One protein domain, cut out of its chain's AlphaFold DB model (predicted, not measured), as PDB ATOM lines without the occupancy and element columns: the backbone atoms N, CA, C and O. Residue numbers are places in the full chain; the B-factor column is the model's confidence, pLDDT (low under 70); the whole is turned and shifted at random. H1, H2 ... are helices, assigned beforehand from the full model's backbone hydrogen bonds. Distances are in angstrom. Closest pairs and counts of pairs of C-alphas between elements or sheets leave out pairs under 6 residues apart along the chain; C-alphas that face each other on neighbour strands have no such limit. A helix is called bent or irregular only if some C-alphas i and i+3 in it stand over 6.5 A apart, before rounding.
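Overview. This is residues 85 to 244 of the 245 residues of an uncharacterized protein of Spirochaetes bacterium GWF1_49_6 (UniProt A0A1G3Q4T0). One long helix, H5, bent into an L, runs through a crossed cluster of shorter helices: H1 and H3 pack on its first arm, H5a, with H4 on H1, while H2, H8 and H9 pack on its second arm, H5b, with H7 on H8. H2 sits in the middle of the whole; the loop before H5 and the small helix H6 make the two ends of the longest axis. 160 residues are printed, with nine named helices, H1 to H9 in that order along the chain, and no named strand; the class is all helix. The whole is compact, with a radius of gyration of the C-alphas of 16.8 A, though its outline is only just elongated, with spans of 56 by 37 by 31 A.

Along the chain. H5, residues 135 to 177, is the longest helix and was assigned as one helix by its hydrogen bonds, but it is bent: C-alphas 156 and 159 are 8.2 A apart. Its arm H5a, residues 135 to 156, is 30.6 A long and begins with C-alpha 135 at (114.479, -24.020, -222.836); it is itself irregular, with C-alphas 148 and 151 7.2 A apart and a kink of 41 degrees near residue 149. Its arm H5b, residues 159 to 177, is 25.9 A long. Before H5 come H1, residues 85 to 96, 16.0 A long from C-alpha 85 at (100.538, -12.984, -215.748), H2, residues 99 to 108, 13.8 A, H3, residues 111 to 116, and H4, residues 118 to 124. After it come H6, residues 183 to 189, H7, residues 192 to 201, 14.5 A, and H8, residues 215 to 232, 25.3 A. H8 is only just irregular, with C-alphas 217 and 220 6.8 A apart. H9, residues 234 to 242, ends with C-alpha 242 at (90.245, 1.722, -242.043).

Arrangement. H5 is the hub, touching five other helices, and the lines of H5a and H5b are about perpendicular at 86 degrees. H3 touches H5a at a shallow tilt of 25 degrees, opposite ways; their closest C-alphas, of Pro 111 and Glu 147, are 6.3 A apart. H1 touches H5a about perpendicular at 74 degrees, with its residues 87 to 91 alone, closest at the C-alphas of Phe 88 and Thr 146, 6.3 A. H4 touches H1, closest at the C-alphas of Thr 124 and Ser 94, 4.9 A. H2 touches H5b at a steep tilt of 46 degrees, opposite ways, closest at the C-alphas of Ala 102 and Phe 161, 5.8 A. H1 and H2 touch only at the corner by their link, closest at the C-alphas of Ala 95 and Ala 102, 5.2 A. H8, with its residues 226 to 230 alone, touches H5b about perpendicular at 74 degrees, closest at the C-alphas of Val 226 and His 162, 5.2 A. H7 touches H8 at a steep tilt of 66 degrees, closest at the C-alphas of Val 196 and Ala 223, 5.3 A. H9 touches H5b at a steep tilt of 63 degrees, closest at the C-alphas of Val 241 and Arg 171, 5.9 A. H6 touches no helix; it is close to H8 but not clearly touching, with the C-alphas of Glu 183 and Leu 231 6.5 A apart. H4 and H9 are among the pairs that are apart. Every O i to N i+4 pair is within hydrogen-bond range in H1, H2, H4, H5b, H6 and H7, against 16 of 18 in H5a, 11 of 14 in H8, 3 of 5 in H9 and 0 of 2 in H3, where 3 of 3 O i to N i+3 pairs are within range.

Size, cuts and confidence. The two C-alphas farthest apart, of Pro 133 and Thr 184, are 56.2 A from each other. The printed part has no cut. The link from H7 to H8, residues 202 to 214, is long. The mean pLDDT of the printed part is 87.9; 14 residues are under 70, namely 131, 133, 205 to 210 and 212 to 217, of which 215 to 217 belong to H8.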
ATOM      1  N   GLU A  85     101.466 -13.846-215.003       89.75
ATOM      2  CA  GLU A  85     100.538 -12.984-215.748       89.75
ATOM      3  C   GLU A  85     101.211 -12.413-216.995       89.75
ATOM      4  O   GLU A  85     100.654 -12.520-218.087       89.75
ATOM      5  N   THR A  86     102.428 -11.888-216.875       83.69
ATOM      6  CA  THR A  86     103.199 -11.389-218.019       83.69
ATOM      7  C   THR A  86     103.502 -12.503-219.028       83.69
ATOM      8  O   THR A  86     103.312 -12.302-220.231       83.69
ATOM      9  N   LEU A  87     103.889 -13.699-218.564       90.00
ATOM     10  CA  LEU A  87     104.092 -14.870-219.427       90.00
ATOM     11  C   LEU A  87     102.806 -15.255-220.172       90.00
ATOM     12  O   LEU A  87     102.816 -15.387-221.396       90.00
ATOM     13  N   PHE A  88     101.684 -15.397-219.456       93.94
ATOM     14  CA  PHE A  88     100.408 -15.776-220.065       93.94
ATOM     15  C   PHE A  88      99.890 -14.706-221.039       93.94
ATOM     16  O   PHE A  88      99.454 -15.041-222.141       93.94
ATOM     17  N   ARG A  89     100.015 -13.414-220.702       88.69
ATOM     18  CA  ARG A  89      99.683 -12.312-221.620       88.69
ATOM     19  C   ARG A  89     100.533 -12.328-222.886       88.69
ATOM     20  O   ARG A  89      99.987 -12.057-223.948       88.69
ATOM     21  N   GLY A  90     101.818 -12.681-222.808       86.50
ATOM     22  CA  GLY A  90     102.661 -12.871-223.994       86.50
ATOM     23  C   GLY A  90     102.094 -13.928-224.948       86.50
ATOM     24  O   GLY A  90     101.987 -13.687-226.151       86.50
ATOM     25  N   ILE A  91     101.651 -15.070-224.410       92.06
ATOM     26  CA  ILE A  91     101.012 -16.141-225.192       92.06
ATOM     27  C   ILE A  91      99.671 -15.689-225.790       92.06
ATOM     28  O   ILE A  91      99.408 -15.946-226.965       92.06
ATOM     29  N   ILE A  92      98.834 -14.980-225.022       92.62
ATOM     30  CA  ILE A  92      97.558 -14.447-225.525       92.62
ATOM     31  C   ILE A  92      97.784 -13.409-226.630       92.62
ATOM     32  O   ILE A  92      97.158 -13.533-227.679       92.62
ATOM     33  N   ASN A  93      98.701 -12.452-226.447       84.38
ATOM     34  CA  ASN A  93      99.048 -11.454-227.466       84.38
ATOM     35  C   ASN A  93      99.493 -12.143-228.769       84.38
ATOM     36  O   ASN A  93      98.919 -11.900-229.829       84.38
ATOM     37  N   SER A  94     100.424 -13.100-228.661       83.31
ATOM     38  CA  SER A  94     100.885 -13.927-229.784       83.31
ATOM     39  C   SER A  94      99.752 -14.668-230.500       83.31
ATOM     40  O   SER A  94      99.869 -14.952-231.692       83.31
ATOM     41  N   ALA A  95      98.696 -15.052-229.784       87.12
ATOM     42  CA  ALA A  95      97.542 -15.713-230.372       87.12
ATOM     43  C   ALA A  95      96.579 -14.721-231.035       87.12
ATOM     44  O   ALA A  95      96.023 -15.030-232.087       87.12
ATOM     45  N   THR A  96      96.388 -13.535-230.451       86.88
ATOM     46  CA  THR A  96      95.508 -12.484-230.981       86.88
ATOM     47  C   THR A  96      96.098 -11.727-232.170       86.88
ATOM     48  O   THR A  96      95.337 -11.207-232.983       86.88
ATOM     49  N   ASP A  97      97.421 -11.717-232.334       81.06
ATOM     50  CA  ASP A  97      98.083 -11.086-233.485       81.06
ATOM     51  C   ASP A  97      97.941 -11.904-234.787       81.06
ATOM     52  O   ASP A  97      98.154 -11.382-235.883       81.06
ATOM     53  N   ASN A  98      97.525 -13.174-234.703       85.81
ATOM     54  CA  ASN A  98      97.346 -14.061-235.852       85.81
ATOM     55  C   ASN A  98      95.915 -14.622-235.905       85.81
ATOM     56  O   ASN A  98      95.527 -15.447-235.080       85.81
ATOM     57  N   VAL A  99      95.137 -14.243-236.928       90.75
ATOM     58  CA  VAL A  99      93.732 -14.677-237.078       90.75
ATOM     59  C   VAL A  99      93.558 -16.199-237.131       90.75
ATOM     60  O   VAL A  99      92.567 -16.708-236.613       90.75
ATOM     61  N   GLY A 100      94.509 -16.940-237.706       89.19
ATOM     62  CA  GLY A 100      94.457 -18.403-237.757       89.19
ATOM     63  C   GLY A 100      94.641 -19.037-236.380       89.19
ATOM     64  O   GLY A 100      93.939 -19.991-236.043       89.19
ATOM     65  N   ILE A 101      95.519 -18.462-235.553       88.38
ATOM     66  CA  ILE A 101      95.749 -18.910-234.174       88.38
ATOM     67  C   ILE A 101      94.584 -18.497-233.268       88.38
ATOM     68  O   ILE A 101      94.059 -19.340-232.540       88.38
ATOM     69  N   ALA A 102      94.119 -17.248-233.354       91.94
ATOM     70  CA  ALA A 102      92.938 -16.775-232.634       91.94
ATOM     71  C   ALA A 102      91.701 -17.634-232.953       91.94
ATOM     72  O   ALA A 102      90.994 -18.061-232.040       91.94
ATOM     73  N   ALA A 103      91.480 -17.950-234.236       92.00
ATOM     74  CA  ALA A 103      90.437 -18.873-234.666       92.00
ATOM     75  C   ALA A 103      90.648 -20.280-234.090       92.00
ATOM     76  O   ALA A 103      89.694 -20.854-233.572       92.00
ATOM     77  N   TYR A 104      91.871 -20.827-234.121       89.06
ATOM     78  CA  TYR A 104      92.157 -22.148-233.550       89.06
ATOM     79  C   TYR A 104      91.813 -22.209-232.056       89.06
ATOM     80  O   TYR A 104      91.048 -23.081-231.642       89.06
ATOM     81  N   LEU A 105      92.357 -21.292-231.246       90.19
ATOM     82  CA  LEU A 105      92.150 -21.298-229.796       90.19
ATOM     83  C   LEU A 105      90.679 -21.078-229.441       90.19
ATOM     84  O   LEU A 105      90.151 -21.792-228.594       90.19
ATOM     85  N   TYR A 106      89.999 -20.149-230.114       92.44
ATOM     86  CA  TYR A 106      88.586 -19.897-229.857       92.44
ATOM     87  C   TYR A 106      87.690 -21.078-230.261       92.44
ATOM     88  O   TYR A 106      86.796 -21.466-229.509       92.44
ATOM     89  N   LEU A 107      87.915 -21.679-231.434       89.00
ATOM     90  CA  LEU A 107      87.097 -22.789-231.930       89.00
ATOM     91  C   LEU A 107      87.329 -24.076-231.129       89.00
ATOM     92  O   LEU A 107      86.356 -24.714-230.714       89.00
ATOM     93  N   TYR A 108      88.593 -24.444-230.907       86.94
ATOM     94  CA  TYR A 108      88.981 -25.767-230.412       86.94
ATOM     95  C   TYR A 108      89.417 -25.803-228.942       86.94
ATOM     96  O   TYR A 108      89.410 -26.885-228.372       86.94
ATOM     97  N   GLU A 109      89.774 -24.667-228.331       89.38
ATOM     98  CA  GLU A 109      90.206 -24.559-226.919       89.38
ATOM     99  C   GLU A 109      91.454 -25.397-226.558       89.38
ATOM    100  O   GLU A 109      91.736 -25.649-225.391       89.38
ATOM    101  N   GLU A 110      92.248 -25.799-227.558       87.69
ATOM    102  CA  GLU A 110      93.454 -26.625-227.396       87.69
ATOM    103  C   GLU A 110      94.748 -25.801-227.622       87.69
ATOM    104  O   GLU A 110      95.214 -25.698-228.761       87.69
ATOM    105  N   PRO A 111      95.399 -25.234-226.589       89.75
ATOM    106  CA  PRO A 111      96.606 -24.422-226.779       89.75
ATOM    107  C   PRO A 111      97.850 -25.225-227.176       89.75
ATOM    108  O   PRO A 111      98.811 -24.639-227.671       89.75
ATOM    109  N   GLY A 112      97.842 -26.555-227.033       87.00
ATOM    110  CA  GLY A 112      98.987 -27.426-227.333       87.00
ATOM    111  C   GLY A 112      99.575 -27.273-228.747       87.00
ATOM    112  O   GLY A 112     100.758 -27.541-228.944       87.00
ATOM    113  N   ILE A 113      98.796 -26.789-229.727       80.88
ATOM    114  CA  ILE A 113      99.287 -26.519-231.092       80.88
ATOM    115  C   ILE A 113     100.362 -25.419-231.130       80.88
ATOM    116  O   ILE A 113     101.295 -25.510-231.926       80.88
ATOM    117  N   LEU A 114     100.279 -24.421-230.239       85.38
ATOM    118  CA  LEU A 114     101.231 -23.305-230.155       85.38
ATOM    119  C   LEU A 114     102.651 -23.806-229.865       85.38
ATOM    120  O   LEU A 114     103.636 -23.293-230.389       85.38
ATOM    121  N   PHE A 115     102.743 -24.849-229.042       89.44
ATOM    122  CA  PHE A 115     103.991 -25.390-228.515       89.44
ATOM    123  C   PHE A 115     104.710 -26.326-229.497       89.44
ATOM    124  O   PHE A 115     105.829 -26.749-229.218       89.44
ATOM    125  N   GLN A 116     104.112 -26.614-230.660       85.56
ATOM    126  CA  GLN A 116     104.750 -27.399-231.726       85.56
ATOM    127  C   GLN A 116     105.791 -26.595-232.525       85.56
ATOM    128  O   GLN A 116     106.620 -27.192-233.207       85.56
ATOM    129  N   ASN A 117     105.790 -25.261-232.417       84.00
ATOM    130  CA  ASN A 117     106.854 -24.404-232.940       84.00
ATOM    131  C   ASN A 117     107.300 -23.384-231.869       84.00
ATOM    132  O   ASN A 117     106.841 -22.238-231.876       84.00
ATOM    133  N   PRO A 118     108.184 -23.794-230.934       84.69
ATOM    134  CA  PRO A 118     108.654 -22.939-229.845       84.69
ATOM    135  C   PRO A 118     109.301 -21.633-230.310       84.69
ATOM    136  O   PRO A 118     109.094 -20.603-229.678       84.69
ATOM    137  N   ASP A 119     110.063 -21.651-231.406       83.31
ATOM    138  CA  ASP A 119     110.784 -20.466-231.883       83.31
ATOM    139  C   ASP A 119     109.832 -19.399-232.421       83.31
ATOM    140  O   ASP A 119     109.971 -18.224-232.080       83.31
ATOM    141  N   TYR A 120     108.815 -19.813-233.185       82.06
ATOM    142  CA  TYR A 120     107.737 -18.919-233.602       82.06
ATOM    143  C   TYR A 120     107.004 -18.346-232.384       82.06
ATOM    144  O   TYR A 120     106.920 -17.129-232.252       82.06
ATOM    145  N   LEU A 121     106.547 -19.210-231.466       84.31
ATOM    146  CA  LEU A 121     105.773 -18.801-230.292       84.31
ATOM    147  C   LEU A 121     106.533 -17.799-229.411       84.31
ATOM    148  O   LEU A 121     105.952 -16.813-228.962       84.31
ATOM    149  N   LEU A 122     107.826 -18.023-229.165       84.88
ATOM    150  CA  LEU A 122     108.658 -17.112-228.376       84.88
ATOM    151  C   LEU A 122     108.899 -15.779-229.097       84.88
ATOM    152  O   LEU A 122     108.894 -14.732-228.448       84.88
ATOM    153  N   ALA A 123     109.073 -15.791-230.422       78.12
ATOM    154  CA  ALA A 123     109.232 -14.569-231.207       78.12
ATOM    155  C   ALA A 123     107.960 -13.705-231.180       78.12
ATOM    156  O   ALA A 123     108.032 -12.518-230.870       78.12
ATOM    157  N   THR A 124     106.790 -14.296-231.443       76.44
ATOM    158  CA  THR A 124     105.508 -13.570-231.515       76.44
ATOM    159  C   THR A 124     104.917 -13.207-230.155       76.44
ATOM    160  O   THR A 124     104.079 -12.318-230.078       76.44
ATOM    161  N   SER A 125     105.358 -13.842-229.066       81.38
ATOM    162  CA  SER A 125     104.989 -13.449-227.694       81.38
ATOM    163  C   SER A 125     105.917 -12.394-227.079       81.38
ATOM    164  O   SER A 125     105.656 -11.923-225.973       81.38
ATOM    165  N   GLY A 126     107.017 -12.040-227.756       76.12
ATOM    166  CA  GLY A 126     108.079 -11.186-227.211       76.12
ATOM    167  C   GLY A 126     108.961 -11.869-226.153       76.12
ATOM    168  O   GLY A 126     109.888 -11.248-225.638       76.12
ATOM    169  N   LEU A 127     108.711 -13.148-225.848       80.75
ATOM    170  CA  LEU A 127     109.418 -13.922-224.821       80.75
ATOM    171  C   LEU A 127     110.794 -14.442-225.288       80.75
ATOM    172  O   LEU A 127     111.572 -14.917-224.465       80.75
ATOM    173  N   ILE A 128     111.127 -14.323-226.580       75.69
ATOM    174  CA  ILE A 128     112.412 -14.752-227.175       75.69
ATOM    175  C   ILE A 128     113.656 -14.117-226.529       75.69
ATOM    176  O   ILE A 128     114.740 -14.690-226.591       75.69
ATOM    177  N   TRP A 129     113.504 -12.954-225.894       71.25
ATOM    178  CA  TRP A 129     114.594 -12.232-225.231       71.25
ATOM    179  C   TRP A 129     114.886 -12.724-223.807       71.25
ATOM    180  O   TRP A 129     115.885 -12.315-223.215       71.25
ATOM    181  N   ILE A 130     114.040 -13.595-223.246       72.06
ATOM    182  CA  ILE A 130     114.245 -14.154-221.908       72.06
ATOM    183  C   ILE A 130     115.344 -15.213-221.995       72.06
ATOM    184  O   ILE A 130     115.157 -16.291-222.561       72.06
ATOM    185  N   VAL A 131     116.496 -14.914-221.399       67.12
ATOM    186  CA  VAL A 131     117.564 -15.899-221.226       67.12
ATOM    187  C   VAL A 131     117.121 -16.900-220.156       67.12
ATOM    188  O   VAL A 131     116.876 -16.523-219.013       67.12
ATOM    189  N   VAL A 132     116.999 -18.176-220.527       70.44
ATOM    190  CA  VAL A 132     116.560 -19.256-219.628       70.44
ATOM    191  C   VAL A 132     117.639 -20.336-219.493       70.44
ATOM    192  O   VAL A 132     118.282 -20.652-220.495       70.44
ATOM    193  N   PRO A 133     117.835 -20.934-218.299       61.06
ATOM    194  CA  PRO A 133     118.787 -22.034-218.099       61.06
ATOM    195  C   PRO A 133     118.486 -23.273-218.951       61.06
ATOM    196  O   PRO A 133     119.386 -23.880-219.520       61.06
ATOM    197  N   ASP A 134     117.205 -23.633-219.050       80.19
ATOM    198  CA  ASP A 134     116.722 -24.771-219.824       80.19
ATOM    199  C   ASP A 134     115.468 -24.350-220.599       80.19
ATOM    200  O   ASP A 134     114.432 -23.989-220.028       80.19
ATOM    201  N   LYS A 135     115.573 -24.383-221.932       81.94
ATOM    202  CA  LYS A 135     114.479 -24.020-222.836       81.94
ATOM    203  C   LYS A 135     113.336 -25.038-222.787       81.94
ATOM    204  O   LYS A 135     112.184 -24.634-222.883       81.94
ATOM    205  N   GLY A 136     113.619 -26.327-222.612       86.06
ATOM    206  CA  GLY A 136     112.601 -27.371-222.488       86.06
ATOM    207  C   GLY A 136     111.738 -27.172-221.243       86.06
ATOM    208  O   GLY A 136     110.515 -27.109-221.354       86.06
ATOM    209  N   VAL A 137     112.370 -26.964-220.083       86.31
ATOM    210  CA  VAL A 137     111.675 -26.677-218.813       86.31
ATOM    211  C   VAL A 137     110.856 -25.384-218.907       86.31
ATOM    212  O   VAL A 137     109.710 -25.343-218.456       86.31
ATOM    213  N   PHE A 138     111.392 -24.337-219.543       87.81
ATOM    214  CA  PHE A 138     110.651 -23.091-219.758       87.81
ATOM    215  C   PHE A 138     109.421 -23.278-220.663       87.81
ATOM    216  O   PHE A 138     108.332 -22.813-220.322       87.81
ATOM    217  N   MET A 139     109.556 -24.004-221.780       90.94
ATOM    218  CA  MET A 139     108.425 -24.299-222.670       90.94
ATOM    219  C   MET A 139     107.374 -25.202-222.002       90.94
ATOM    220  O   MET A 139     106.184 -25.036-222.265       90.94
ATOM    221  N   GLU A 140     107.781 -26.124-221.125       92.75
ATOM    222  CA  GLU A 140     106.874 -26.949-220.312       92.75
ATOM    223  C   GLU A 140     106.078 -26.100-219.309       92.75
ATOM    224  O   GLU A 140     104.853 -26.229-219.221       92.75
ATOM    225  N   LYS A 141     106.749 -25.164-218.615       91.62
ATOM    226  CA  LYS A 141     106.086 -24.189-217.736       91.62
ATOM    227  C   LYS A 141     105.062 -23.361-218.516       91.62
ATOM    228  O   LYS A 141     103.914 -23.264-218.087       91.62
ATOM    229  N   LEU A 142     105.451 -22.792-219.662       93.00
ATOM    230  CA  LEU A 142     104.551 -21.997-220.506       93.00
ATOM    231  C   LEU A 142     103.337 -22.804-220.980       93.00
ATOM    232  O   LEU A 142     102.224 -22.274-220.976       93.00
ATOM    233  N   ARG A 143     103.526 -24.075-221.357       95.19
ATOM    234  CA  ARG A 143     102.429 -24.962-221.767       95.19
ATOM    235  C   ARG A 143     101.458 -25.208-220.623       95.19
ATOM    236  O   ARG A 143     100.279 -24.901-220.768       95.19
ATOM    237  N   THR A 144     101.971 -25.655-219.478       95.56
ATOM    238  CA  THR A 144     101.178 -25.951-218.274       95.56
ATOM    239  C   THR A 144     100.379 -24.725-217.820       95.56
ATOM    240  O   THR A 144      99.177 -24.809-217.576       95.56
ATOM    241  N   LEU A 145     101.030 -23.557-217.775       95.44
ATOM    242  CA  LEU A 145     100.410 -22.271-217.448       95.44
ATOM    243  C   LEU A 145      99.288 -21.902-218.433       95.44
ATOM    244  O   LEU A 145      98.217 -21.460-218.019       95.44
ATOM    245  N   THR A 146      99.519 -22.092-219.734       95.31
ATOM    246  CA  THR A 146      98.539 -21.756-220.777       95.31
ATOM    247  C   THR A 146      97.345 -22.707-220.749       95.31
ATOM    248  O   THR A 146      96.208 -22.245-220.789       95.31
ATOM    249  N   GLU A 147      97.579 -24.016-220.639       95.31
ATOM    250  CA  GLU A 147      96.532 -25.044-220.544       95.31
ATOM    251  C   GLU A 147      95.650 -24.848-219.305       95.31
ATOM    252  O   GLU A 147      94.429 -24.956-219.401       95.31
ATOM    253  N   PHE A 148      96.244 -24.474-218.167       95.94
ATOM    254  CA  PHE A 148      95.505 -24.179-216.940       95.94
ATOM    255  C   PHE A 148      94.656 -22.900-217.036       95.94
ATOM    256  O   PHE A 148      93.509 -22.881-216.589       95.94
ATOM    257  N   ARG A 149      95.200 -21.814-217.607       95.81
ATOM    258  CA  ARG A 149      94.551 -20.488-217.581       95.81
ATOM    259  C   ARG A 149      93.622 -20.203-218.761       95.81
ATOM    260  O   ARG A 149      92.687 -19.414-218.600       95.81
ATOM    261  N   LEU A 150      93.843 -20.811-219.931       94.94
ATOM    262  CA  LEU A 150      93.077 -20.496-221.143       94.94
ATOM    263  C   LEU A 150      91.554 -20.704-221.000       94.94
ATOM    264  O   LEU A 150      90.835 -19.813-221.449       94.94
ATOM    265  N   PRO A 151      91.024 -21.780-220.378       93.88
ATOM    266  CA  PRO A 151      89.574 -21.983-220.293       93.88
ATOM    267  C   PRO A 151      88.852 -20.858-219.536       93.88
ATOM    268  O   PRO A 151      87.852 -20.324-220.016       93.88
ATOM    269  N   GLY A 152      89.399 -20.433-218.390       94.94
ATOM    270  CA  GLY A 152      88.868 -19.296-217.626       94.94
ATOM    271  C   GLY A 152      89.025 -17.970-218.374       94.94
ATOM    272  O   GLY A 152      88.090 -17.173-218.434       94.94
ATOM    273  N   PHE A 153      90.173 -17.761-219.030       95.25
ATOM    274  CA  PHE A 153      90.397 -16.566-219.843       95.25
ATOM    275  C   PHE A 153      89.424 -16.472-221.024       95.25
ATOM    276  O   PHE A 153      88.904 -15.395-221.300       95.25
ATOM    277  N   LEU A 154      89.131 -17.581-221.709       93.19
ATOM    278  CA  LEU A 154      88.132 -17.607-222.776       93.19
ATOM    279  C   LEU A 154      86.738 -17.285-222.232       93.19
ATOM    280  O   LEU A 154      86.047 -16.465-222.836       93.19
ATOM    281  N   LEU A 155      86.340 -17.838-221.083       92.44
ATOM    282  CA  LEU A 155      85.039 -17.541-220.473       92.44
ATOM    283  C   LEU A 155      84.844 -16.033-220.210       92.44
ATOM    284  O   LEU A 155      83.793 -15.485-220.531       92.44
ATOM    285  N   GLU A 156      85.863 -15.347-219.687       95.12
ATOM    286  CA  GLU A 156      85.789 -13.914-219.362       95.12
ATOM    287  C   GLU A 156      86.086 -12.976-220.547       95.12
ATOM    288  O   GLU A 156      85.552 -11.864-220.629       95.12
ATOM    289  N   LYS A 157      86.992 -13.375-221.447       95.25
ATOM    290  CA  LYS A 157      87.627 -12.502-222.454       95.25
ATOM    291  C   LYS A 157      87.448 -12.981-223.900       95.25
ATOM    292  O   LYS A 157      88.124 -12.468-224.790       95.25
ATOM    293  N   THR A 158      86.498 -13.884-224.177       94.88
ATOM    294  CA  THR A 158      86.128 -14.331-225.545       94.88
ATOM    295  C   THR A 158      85.972 -13.172-226.541       94.88
ATOM    296  O   THR A 158      86.385 -13.298-227.694       94.88
ATOM    297  N   HIS A 159      85.455 -12.018-226.101       95.00
ATOM    298  CA  HIS A 159      85.287 -10.829-226.943       95.00
ATOM    299  C   HIS A 159      86.593 -10.342-227.608       95.00
ATOM    300  O   HIS A 159      86.538  -9.768-228.691       95.00
ATOM    301  N   LEU A 160      87.770 -10.599-227.017       94.50
ATOM    302  CA  LEU A 160      89.064 -10.273-227.631       94.50
ATOM    303  C   LEU A 160      89.321 -11.126-228.880       94.50
ATOM    304  O   LEU A 160      89.696 -10.598-229.926       94.50
ATOM    305  N   PHE A 161      89.042 -12.431-228.804       95.69
ATOM    306  CA  PHE A 161      89.140 -13.341-229.946       95.69
ATOM    307  C   PHE A 161      88.094 -13.007-231.010       95.69
ATOM    308  O   PHE A 161      88.424 -12.938-232.193       95.69
ATOM    309  N   HIS A 162      86.853 -12.724-230.597       97.06
ATOM    310  CA  HIS A 162      85.800 -12.260-231.507       97.06
ATOM    311  C   HIS A 162      86.225 -11.002-232.267       97.06
ATOM    312  O   HIS A 162      86.106 -10.970-233.489       97.06
ATOM    313  N   LYS A 163      86.791 -10.006-231.573       96.25
ATOM    314  CA  LYS A 163      87.292  -8.763-232.169       96.25
ATOM    315  C   LYS A 163      88.400  -9.009-233.189       96.25
ATOM    316  O   LYS A 163      88.316  -8.485-234.295       96.25
ATOM    317  N   VAL A 164      89.397  -9.834-232.868       95.00
ATOM    318  CA  VAL A 164      90.473 -10.204-233.811       95.00
ATOM    319  C   VAL A 164      89.911 -10.862-235.068       95.00
ATOM    320  O   VAL A 164      90.278 -10.484-236.183       95.00
ATOM    321  N   ILE A 165      89.015 -11.836-234.904       97.12
ATOM    322  CA  ILE A 165      88.424 -12.574-236.024       97.12
ATOM    323  C   ILE A 165      87.578 -11.633-236.896       97.12
ATOM    324  O   ILE A 165      87.754 -11.599-238.113       97.12
ATOM    325  N   ALA A 166      86.720 -10.823-236.271       97.31
ATOM    326  CA  ALA A 166      85.853  -9.860-236.940       97.31
ATOM    327  C   ALA A 166      86.644  -8.790-237.711       97.31
ATOM    328  O   ALA A 166      86.360  -8.547-238.881       97.31
ATOM    329  N   LEU A 167      87.678  -8.189-237.107       96.31
ATOM    330  CA  LEU A 167      88.523  -7.191-237.777       96.31
ATOM    331  C   LEU A 167      89.207  -7.756-239.026       96.31
ATOM    332  O   LEU A 167      89.278  -7.073-240.045       96.31
ATOM    333  N   ASN A 168      89.692  -8.999-238.975       96.06
ATOM    334  CA  ASN A 168      90.332  -9.627-240.130       96.06
ATOM    335  C   ASN A 168      89.329 -10.019-241.226       96.06
ATOM    336  O   ASN A 168      89.634  -9.831-242.401       96.06
ATOM    337  N   PHE A 169      88.119 -10.467-240.871       97.19
ATOM    338  CA  PHE A 169      87.047 -10.646-241.855       97.19
ATOM    339  C   PHE A 169      86.703  -9.321-242.546       97.19
ATOM    340  O   PHE A 169      86.719  -9.233-243.771       97.19
ATOM    341  N   LEU A 170      86.460  -8.261-241.771       97.25
ATOM    342  CA  LEU A 170      86.081  -6.951-242.300       97.25
ATOM    343  C   LEU A 170      87.194  -6.291-243.137       97.25
ATOM    344  O   LEU A 170      86.874  -5.587-244.095       97.25
ATOM    345  N   ARG A 171      88.482  -6.550-242.853       95.06
ATOM    346  CA  ARG A 171      89.599  -6.170-243.747       95.06
ATOM    347  C   ARG A 171      89.476  -6.823-245.118       95.06
ATOM    348  O   ARG A 171      89.562  -6.123-246.119       95.06
ATOM    349  N   GLU A 172      89.230  -8.130-245.177       95.62
ATOM    350  CA  GLU A 172      89.064  -8.836-246.454       95.62
ATOM    351  C   GLU A 172      87.837  -8.347-247.225       95.62
ATOM    352  O   GLU A 172      87.915  -8.145-248.437       95.62
ATOM    353  N   VAL A 173      86.731  -8.072-246.523       96.06
ATOM    354  CA  VAL A 173      85.555  -7.426-247.121       96.06
ATOM    355  C   VAL A 173      85.930  -6.067-247.713       96.06
ATOM    356  O   VAL A 173      85.596  -5.812-248.867       96.06
ATOM    357  N   TYR A 174      86.660  -5.224-246.973       95.69
ATOM    358  CA  TYR A 174      87.114  -3.913-247.450       95.69
ATOM    359  C   TYR A 174      88.043  -4.020-248.665       95.69
ATOM    360  O   TYR A 174      87.898  -3.253-249.613       95.69
ATOM    361  N   TRP A 175      88.983  -4.971-248.669       93.50
ATOM    362  CA  TRP A 175      89.876  -5.207-249.808       93.50
ATOM    363  C   TRP A 175      89.110  -5.627-251.070       93.50
ATOM    364  O   TRP A 175      89.505  -5.249-252.169       93.50
ATOM    365  N   MET A 176      88.001  -6.361-250.926       93.25
ATOM    366  CA  MET A 176      87.147  -6.755-252.054       93.25
ATOM    367  C   MET A 176      86.178  -5.651-252.509       93.25
ATOM    368  O   MET A 176      85.897  -5.535-253.699       93.25
ATOM    369  N   SER A 177      85.637  -4.854-251.585       92.31
ATOM    370  CA  SER A 177      84.629  -3.819-251.870       92.31
ATOM    371  C   SER A 177      85.219  -2.438-252.187       92.31
ATOM    372  O   SER A 177      84.512  -1.579-252.720       92.31
ATOM    373  N   GLY A 178      86.469  -2.189-251.784       92.31
ATOM    374  CA  GLY A 178      87.120  -0.877-251.773       92.31
ATOM    375  C   GLY A 178      86.570   0.112-250.733       92.31
ATOM    376  O   GLY A 178      86.950   1.283-250.759       92.31
ATOM    377  N   LYS A 179      85.643  -0.304-249.855       93.62
ATOM    378  CA  LYS A 179      84.935   0.586-248.913       93.62
ATOM    379  C   LYS A 179      84.302  -0.151-247.730       93.62
ATOM    380  O   LYS A 179      83.990  -1.338-247.803       93.62
ATOM    381  N   MET A 180      83.999   0.583-246.662       95.69
ATOM    382  CA  MET A 180      83.120   0.077-245.601       95.69
ATOM    383  C   MET A 180      81.744  -0.286-246.177       95.69
ATOM    384  O   MET A 180      81.225   0.421-247.045       95.69
ATOM    385  N   VAL A 181      81.149  -1.365-245.673       95.12
ATOM    386  CA  VAL A 181      79.786  -1.793-246.015       95.12
ATOM    387  C   VAL A 181      78.923  -1.846-244.757       95.12
ATOM    388  O   VAL A 181      79.402  -2.212-243.683       95.12
ATOM    389  N   ASP A 182      77.656  -1.459-244.878       94.81
ATOM    390  CA  ASP A 182      76.688  -1.609-243.793       94.81
ATOM    391  C   ASP A 182      76.267  -3.077-243.597       94.81
ATOM    392  O   ASP A 182      76.582  -3.958-244.400       94.81
ATOM    393  N   GLU A 183      75.535  -3.343-242.515       95.62
ATOM    394  CA  GLU A 183      75.023  -4.671-242.167       95.62
ATOM    395  C   GLU A 183      74.148  -5.304-243.265       95.62
ATOM    396  O   GLU A 183      74.189  -6.522-243.453       95.62
ATOM    397  N   THR A 184      73.374  -4.504-244.003       95.44
ATOM    398  CA  THR A 184      72.472  -5.002-245.052       95.44
ATOM    399  C   THR A 184      73.282  -5.510-246.237       95.44
ATOM    400  O   THR A 184      73.077  -6.636-246.687       95.44
ATOM    401  N   ILE A 185      74.250  -4.715-246.699       94.56
ATOM    402  CA  ILE A 185      75.171  -5.104-247.773       94.56
ATOM    403  C   ILE A 185      76.035  -6.294-247.328       94.56
ATOM    404  O   ILE A 185      76.219  -7.242-248.089       94.56
ATOM    405  N   LEU A 186      76.524  -6.302-246.083       95.56
ATOM    406  CA  LEU A 186      77.360  -7.386-245.562       95.56
ATOM    407  C   LEU A 186      76.622  -8.737-245.550       95.56
ATOM    408  O   LEU A 186      77.189  -9.745-245.969       95.56
ATOM    409  N   LYS A 187      75.342  -8.746-245.149       95.12
ATOM    410  CA  LYS A 187      74.458  -9.928-245.189       95.12
ATOM    411  C   LYS A 187      74.079 -10.373-246.607       95.12
ATOM    412  O   LYS A 187      73.761 -11.542-246.799       95.12
ATOM    413  N   GLN A 188      74.091  -9.469-247.588       94.38
ATOM    414  CA  GLN A 188      73.892  -9.818-249.002       94.38
ATOM    415  C   GLN A 188      75.143 -10.465-249.613       94.38
ATOM    416  O   GLN A 188      75.022 -11.382-250.421       94.38
ATOM    417  N   LEU A 189      76.335 -10.003-249.222       93.88
ATOM    418  CA  LEU A 189      77.611 -10.537-249.707       93.88
ATOM    419  C   LEU A 189      77.983 -11.880-249.058       93.88
ATOM    420  O   LEU A 189      78.591 -12.723-249.717       93.88
ATOM    421  N   TYR A 190      77.627 -12.092-247.786       95.06
ATOM    422  CA  TYR A 190      78.013 -13.281-247.023       95.06
ATOM    423  C   TYR A 190      76.853 -13.826-246.190       95.06
ATOM    424  O   TYR A 190      76.304 -13.133-245.331       95.06
ATOM    425  N   THR A 191      76.531 -15.107-246.385       91.94
ATOM    426  CA  THR A 191      75.629 -15.828-245.475       91.94
ATOM    427  C   THR A 191      76.372 -16.236-244.193       91.94
ATOM    428  O   THR A 191      77.604 -16.365-244.209       91.94
ATOM    429  N   PRO A 192      75.661 -16.517-243.084       87.12
ATOM    430  CA  PRO A 192      76.280 -17.050-241.871       87.12
ATOM    431  C   PRO A 192      77.087 -18.334-242.121       87.12
ATOM    432  O   PRO A 192      78.130 -18.538-241.510       87.12
ATOM    433  N   GLU A 193      76.651 -19.185-243.048       88.75
ATOM    434  CA  GLU A 193      77.322 -20.433-243.429       88.75
ATOM    435  C   GLU A 193      78.627 -20.159-244.190       88.75
ATOM    436  O   GLU A 193      79.632 -20.830-243.946       88.75
ATOM    437  N   ALA A 194      78.646 -19.137-245.054       92.56
ATOM    438  CA  ALA A 194      79.864 -18.675-245.715       92.56
ATOM    439  C   ALA A 194      80.885 -18.135-244.698       92.56
ATOM    440  O   ALA A 194      82.073 -18.445-244.804       92.56
ATOM    441  N   PHE A 195      80.429 -17.404-243.673       93.62
ATOM    442  CA  PHE A 195      81.285 -16.958-242.569       93.62
ATOM    443  C   PHE A 195      81.794 -18.124-241.704       93.62
ATOM    444  O   PHE A 195      82.981 -18.175-241.380       93.62
ATOM    445  N   VAL A 196      80.939 -19.099-241.370       90.44
ATOM    446  CA  VAL A 196      81.339 -20.317-240.636       90.44
ATOM    447  C   VAL A 196      82.429 -21.067-241.404       90.44
ATOM    448  O   VAL A 196      83.456 -21.415-240.823       90.44
ATOM    449  N   HIS A 197      82.247 -21.264-242.714       89.44
ATOM    450  CA  HIS A 197      83.253 -21.880-243.576       89.44
ATOM    451  C   HIS A 197      84.556 -21.067-243.600       89.44
ATOM    452  O   HIS A 197      85.622 -21.626-243.340       89.44
ATOM    453  N   TRP A 198      84.469 -19.752-243.844       92.75
ATOM    454  CA  TRP A 198      85.609 -18.828-243.838       92.75
ATOM    455  C   TRP A 198      86.413 -18.923-242.538       92.75
ATOM    456  O   TRP A 198      87.638 -18.998-242.593       92.75
ATOM    457  N   LEU A 199      85.744 -18.987-241.383       92.12
ATOM    458  CA  LEU A 199      86.394 -19.066-240.076       92.12
ATOM    459  C   LEU A 199      87.036 -20.441-239.834       92.12
ATOM    460  O   LEU A 199      88.168 -20.520-239.354       92.12
ATOM    461  N   MET A 200      86.353 -21.525-240.209       86.62
ATOM    462  CA  MET A 200      86.856 -22.894-240.041       86.62
ATOM    463  C   MET A 200      88.123 -23.192-240.854       86.62
ATOM    464  O   MET A 200      88.900 -24.056-240.444       86.62
ATOM    465  N   ILE A 201      88.356 -22.492-241.973       87.69
ATOM    466  CA  ILE A 201      89.562 -22.678-242.799       87.69
ATOM    467  C   ILE A 201      90.766 -21.821-242.368       87.69
ATOM    468  O   ILE A 201      91.883 -22.139-242.762       87.69
ATOM    469  N   ARG A 202      90.606 -20.782-241.531       88.25
ATOM    470  CA  ARG A 202      91.743 -19.959-241.047       88.25
ATOM    471  C   ARG A 202      92.812 -20.674-240.222       88.25
ATOM    472  O   ARG A 202      93.972 -20.300-240.368       88.25
ATOM    473  N   PRO A 203      92.500 -21.693-239.409       81.44
ATOM    474  CA  PRO A 203      93.539 -22.509-238.788       81.44
ATOM    475  C   PRO A 203      94.186 -23.540-239.734       81.44
ATOM    476  O   PRO A 203      94.976 -24.355-239.259       81.44
ATOM    477  N   ALA A 204      93.834 -23.579-241.027       80.12
ATOM    478  CA  ALA A 204      94.193 -24.681-241.915       80.12
ATOM    479  C   ALA A 204      95.108 -24.294-243.089       80.12
ATOM    480  O   ALA A 204      94.915 -23.285-243.762       80.12
ATOM    481  N   VAL A 205      96.049 -25.187-243.404       69.12
ATOM    482  CA  VAL A 205      96.812 -25.186-244.659       69.12
ATOM    483  C   VAL A 205      96.269 -26.317-245.533       69.12
ATOM    484  O   VAL A 205      96.514 -27.504-245.298       69.12
ATOM    485  N   GLY A 206      95.448 -25.953-246.520       68.69
ATOM    486  CA  GLY A 206      94.672 -26.908-247.312       68.69
ATOM    487  C   GLY A 206      93.643 -27.642-246.448       68.69
ATOM    488  O   GLY A 206      92.577 -27.109-246.162       68.69
ATOM    489  N   ARG A 207      93.957 -28.876-246.034       63.81
ATOM    490  CA  ARG A 207      93.145 -29.667-245.083       63.81
ATOM    491  C   ARG A 207      93.835 -29.917-243.736       63.81
ATOM    492  O   ARG A 207      93.182 -30.363-242.795       63.81
ATOM    493  N   ILE A 208      95.133 -29.631-243.625       63.25
ATOM    494  CA  ILE A 208      95.900 -29.804-242.385       63.25
ATOM    495  C   ILE A 208      95.495 -28.679-241.432       63.25
ATOM    496  O   ILE A 208      95.578 -27.520-241.813       63.25
ATOM    497  N   GLY A 209      95.030 -29.013-240.224       66.31
ATOM    498  CA  GLY A 209      94.507 -28.051-239.239       66.31
ATOM    499  C   GLY A 209      92.976 -28.027-239.106       66.31
ATOM    500  O   GLY A 209      92.462 -27.567-238.087       66.31
ATOM    501  N   ILE A 210      92.228 -28.602-240.058       69.19
ATOM    502  CA  ILE A 210      90.769 -28.772-239.925       69.19
ATOM    503  C   ILE A 210      90.486 -29.949-238.981       69.19
ATOM    504  O   ILE A 210      90.731 -31.105-239.334       69.19
ATOM    505  N   ARG A 211      89.933 -29.690-237.788       70.44
ATOM    506  CA  ARG A 211      89.556 -30.762-236.852       70.44
ATOM    507  C   ARG A 211      88.106 -31.187-237.030       70.44
ATOM    508  O   ARG A 211      87.177 -30.453-236.717       70.44
ATOM    509  N   THR A 212      87.913 -32.428-237.466       66.56
ATOM    510  CA  THR A 212      86.589 -33.008-237.745       66.56
ATOM    511  C   THR A 212      85.891 -33.603-236.517       66.56
ATOM    512  O   THR A 212      84.664 -33.661-236.502       66.56
ATOM    513  N   LYS A 213      86.631 -34.005-235.469       64.81
ATOM    514  CA  LYS A 213      86.080 -34.717-234.291       64.81
ATOM    515  C   LYS A 213      85.004 -33.939-233.515       64.81
ATOM    516  O   LYS A 213      84.112 -34.561-232.950       64.81
ATOM    517  N   SER A 214      85.067 -32.608-233.504       56.81
ATOM    518  CA  SER A 214      84.110 -31.712-232.826       56.81
ATOM    519  C   SER A 214      83.354 -30.779-233.788       56.81
ATOM    520  O   SER A 214      82.476 -30.023-233.360       56.81
ATOM    521  N   ALA A 215      83.639 -30.863-235.095       59.59
ATOM    522  CA  ALA A 215      83.138 -29.937-236.110       59.59
ATOM    523  C   ALA A 215      81.606 -29.778-236.176       59.59
ATOM    524  O   ALA A 215      81.151 -28.635-236.204       59.59
ATOM    525  N   PRO A 216      80.782 -30.848-236.168       60.16
ATOM    526  CA  PRO A 216      79.365 -30.710-236.520       60.16
ATOM    527  C   PRO A 216      78.481 -30.028-235.466       60.16
ATOM    528  O   PRO A 216      77.375 -29.614-235.797       60.16
ATOM    529  N   ARG A 217      78.912 -29.959-234.195       64.38
ATOM    530  CA  ARG A 217      78.044 -29.537-233.073       64.38
ATOM    531  C   ARG A 217      78.416 -28.201-232.431       64.38
ATOM    532  O   ARG A 217      77.520 -27.499-231.983       64.38
ATOM    533  N   ILE A 218      79.707 -27.868-232.351       73.31
ATOM    534  CA  ILE A 218      80.192 -26.727-231.546       73.31
ATOM    535  C   ILE A 218      80.725 -25.587-232.426       73.31
ATOM    536  O   ILE A 218      80.585 -24.417-232.077       73.31
ATOM    537  N   LEU A 219      81.306 -25.893-233.589       82.75
ATOM    538  CA  LEU A 219      81.896 -24.857-234.443       82.75
ATOM    539  C   LEU A 219      80.859 -23.906-235.066       82.75
ATOM    540  O   LEU A 219      81.115 -22.704-235.047       82.75
ATOM    541  N   PRO A 220      79.680 -24.362-235.549       84.94
ATOM    542  CA  PRO A 220      78.689 -23.454-236.127       84.94
ATOM    543  C   PRO A 220      78.113 -22.456-235.116       84.94
ATOM    544  O   PRO A 220      77.862 -21.310-235.480       84.94
ATOM    545  N   SER A 221      77.929 -22.851-233.851       88.88
ATOM    546  CA  SER A 221      77.428 -21.955-232.799       88.88
ATOM    547  C   SER A 221      78.493 -20.951-232.352       88.88
ATOM    548  O   SER A 221      78.192 -19.765-232.249       88.88
ATOM    549  N   LYS A 222      79.749 -21.386-232.182       91.56
ATOM    550  CA  LYS A 222      80.884 -20.483-231.927       91.56
ATOM    551  C   LYS A 222      81.096 -19.479-233.059       91.56
ATOM    552  O   LYS A 222      81.212 -18.284-232.809       91.56
ATOM    553  N   ALA A 223      81.101 -19.938-234.310       92.00
ATOM    554  CA  ALA A 223      81.229 -19.057-235.465       92.00
ATOM    555  C   ALA A 223      80.056 -18.068-235.566       92.00
ATOM    556  O   ALA A 223      80.280 -16.887-235.818       92.00
ATOM    557  N   ARG A 224      78.821 -18.510-235.286       91.94
ATOM    558  CA  ARG A 224      77.656 -17.617-235.219       91.94
ATOM    559  C   ARG A 224      77.792 -16.561-234.119       91.94
ATOM    560  O   ARG A 224      77.523 -15.403-234.390       91.94
ATOM    561  N   ALA A 225      78.315 -16.909-232.942       95.00
ATOM    562  CA  ALA A 225      78.580 -15.927-231.888       95.00
ATOM    563  C   ALA A 225      79.586 -14.838-232.320       95.00
ATOM    564  O   ALA A 225      79.402 -13.674-231.976       95.00
ATOM    565  N   VAL A 226      80.614 -15.184-233.110       96.69
ATOM    566  CA  VAL A 226      81.545 -14.191-233.688       96.69
ATOM    567  C   VAL A 226      80.856 -13.326-234.749       96.69
ATOM    568  O   VAL A 226      81.096 -12.123-234.806       96.69
ATOM    569  N   TRP A 227      80.005 -13.923-235.588       96.00
ATOM    570  CA  TRP A 227      79.224 -13.203-236.599       96.00
ATOM    571  C   TRP A 227      78.273 -12.189-235.954       96.00
ATOM    572  O   TRP A 227      78.289 -11.014-236.312       96.00
ATOM    573  N   ASP A 228      77.512 -12.614-234.946       95.69
ATOM    574  CA  ASP A 228      76.578 -11.760-234.213       95.69
ATOM    575  C   ASP A 228      77.328 -10.653-233.443       95.69
ATOM    576  O   ASP A 228      76.914  -9.492-233.478       95.69
ATOM    577  N   TYR A 229      78.486 -10.968-232.839       97.12
ATOM    578  CA  TYR A 229      79.393  -9.965-232.264       97.12
ATOM    579  C   TYR A 229      79.847  -8.943-233.315       97.12
ATOM    580  O   TYR A 229      79.779  -7.741-233.072       97.12
ATOM    581  N   MET A 230      80.301  -9.397-234.486       97.25
ATOM    582  CA  MET A 230      80.779  -8.516-235.550       97.25
ATOM    583  C   MET A 230      79.682  -7.557-236.014       97.25
ATOM    584  O   MET A 230      79.934  -6.357-236.092       97.25
ATOM    585  N   LEU A 231      78.478  -8.071-236.288       96.25
ATOM    586  CA  LEU A 231      77.340  -7.257-236.717       96.25
ATOM    587  C   LEU A 231      76.966  -6.211-235.659       96.25
ATOM    588  O   LEU A 231      76.875  -5.026-235.974       96.25
ATOM    589  N   GLY A 232      76.850  -6.626-234.393       96.69
ATOM    590  CA  GLY A 232      76.528  -5.728-233.280       96.69
ATOM    591  C   GLY A 232      77.583  -4.649-232.997       96.69
ATOM    592  O   GLY A 232      77.276  -3.677-232.312       96.69
ATOM    593  N   ASN A 233      78.805  -4.790-233.524       97.75
ATOM    594  CA  ASN A 233      79.929  -3.883-233.267       97.75
ATOM    595  C   ASN A 233      80.496  -3.208-234.535       97.75
ATOM    596  O   ASN A 233      81.527  -2.537-234.447       97.75
ATOM    597  N   LEU A 234      79.843  -3.313-235.705       96.94
ATOM    598  CA  LEU A 234      80.328  -2.695-236.957       96.94
ATOM    599  C   LEU A 234      80.749  -1.213-236.819       96.94
ATOM    600  O   LEU A 234      81.805  -0.875-237.358       96.94
ATOM    601  N   PRO A 235      80.026  -0.330-236.089       96.12
ATOM    602  CA  PRO A 235      80.434   1.070-235.925       96.12
ATOM    603  C   PRO A 235      81.754   1.269-235.162       96.12
ATOM    604  O   PRO A 235      82.434   2.266-235.392       96.12
ATOM    605  N   GLU A 236      82.135   0.343-234.274       96.56
ATOM    606  CA  GLU A 236      83.431   0.367-233.577       96.56
ATOM    607  C   GLU A 236      84.533  -0.279-234.432       96.56
ATOM    608  O   GLU A 236      85.654   0.227-234.515       96.56
ATOM    609  N   LEU A 237      84.213  -1.399-235.084       96.88
ATOM    610  CA  LEU A 237      85.181  -2.205-235.826       96.88
ATOM    611  C   LEU A 237      85.635  -1.523-237.123       96.88
ATOM    612  O   LEU A 237      86.828  -1.538-237.435       96.88
ATOM    613  N   TRP A 238      84.726  -0.888-237.866       96.44
ATOM    614  CA  TRP A 238      85.048  -0.273-239.157       96.44
ATOM    615  C   TRP A 238      86.127   0.828-239.088       96.44
ATOM    616  O   TRP A 238      87.085   0.751-239.862       96.44
ATOM    617  N   PRO A 239      86.075   1.796-238.148       95.25
ATOM    618  CA  PRO A 239      87.148   2.778-237.964       95.25
ATOM    619  C   PRO A 239      88.512   2.170-237.607       95.25
ATOM    620  O   PRO A 239      89.540   2.793-237.871       95.25
ATOM    621  N   ILE A 240      88.550   0.979-236.997       93.62
ATOM    622  CA  ILE A 240      89.798   0.252-236.709       93.62
ATOM    623  C   ILE A 240      90.327  -0.402-237.991       93.62
ATOM    624  O   ILE A 240      91.521  -0.309-238.281       93.62
ATOM    625  N   VAL A 241      89.445  -1.011-238.791       92.44
ATOM    626  CA  VAL A 241      89.793  -1.584-240.100       92.44
ATOM    627  C   VAL A 241      90.401  -0.514-241.008       92.44
ATOM    628  O   VAL A 241      91.523  -0.696-241.463       92.44
ATOM    629  N   GLN A 242      89.743   0.638-241.183       89.62
ATOM    630  CA  GLN A 242      90.245   1.722-242.043       89.62
ATOM    631  C   GLN A 242      91.620   2.279-241.634       89.62
ATOM    632  O   GLN A 242      92.343   2.785-242.483       89.62
ATOM    633  N   LYS A 243      91.981   2.212-240.346       86.00
ATOM    634  CA  LYS A 243      93.289   2.660-239.832       86.00
ATOM    635  C   LYS A 243      94.392   1.602-239.947       86.00
ATOM    636  O   LYS A 243      95.524   1.880-239.566       86.00
ATOM    637  N   THR A 244      94.058   0.383-240.373       75.06
ATOM    638  CA  THR A 244      94.967  -0.778-240.405       75.06
ATOM    639  C   THR A 244      95.002  -1.465-241.774       75.06
ATOM    640  O   THR A 244      95.245  -2.670-241.854       75.06
TER     641      THR A 244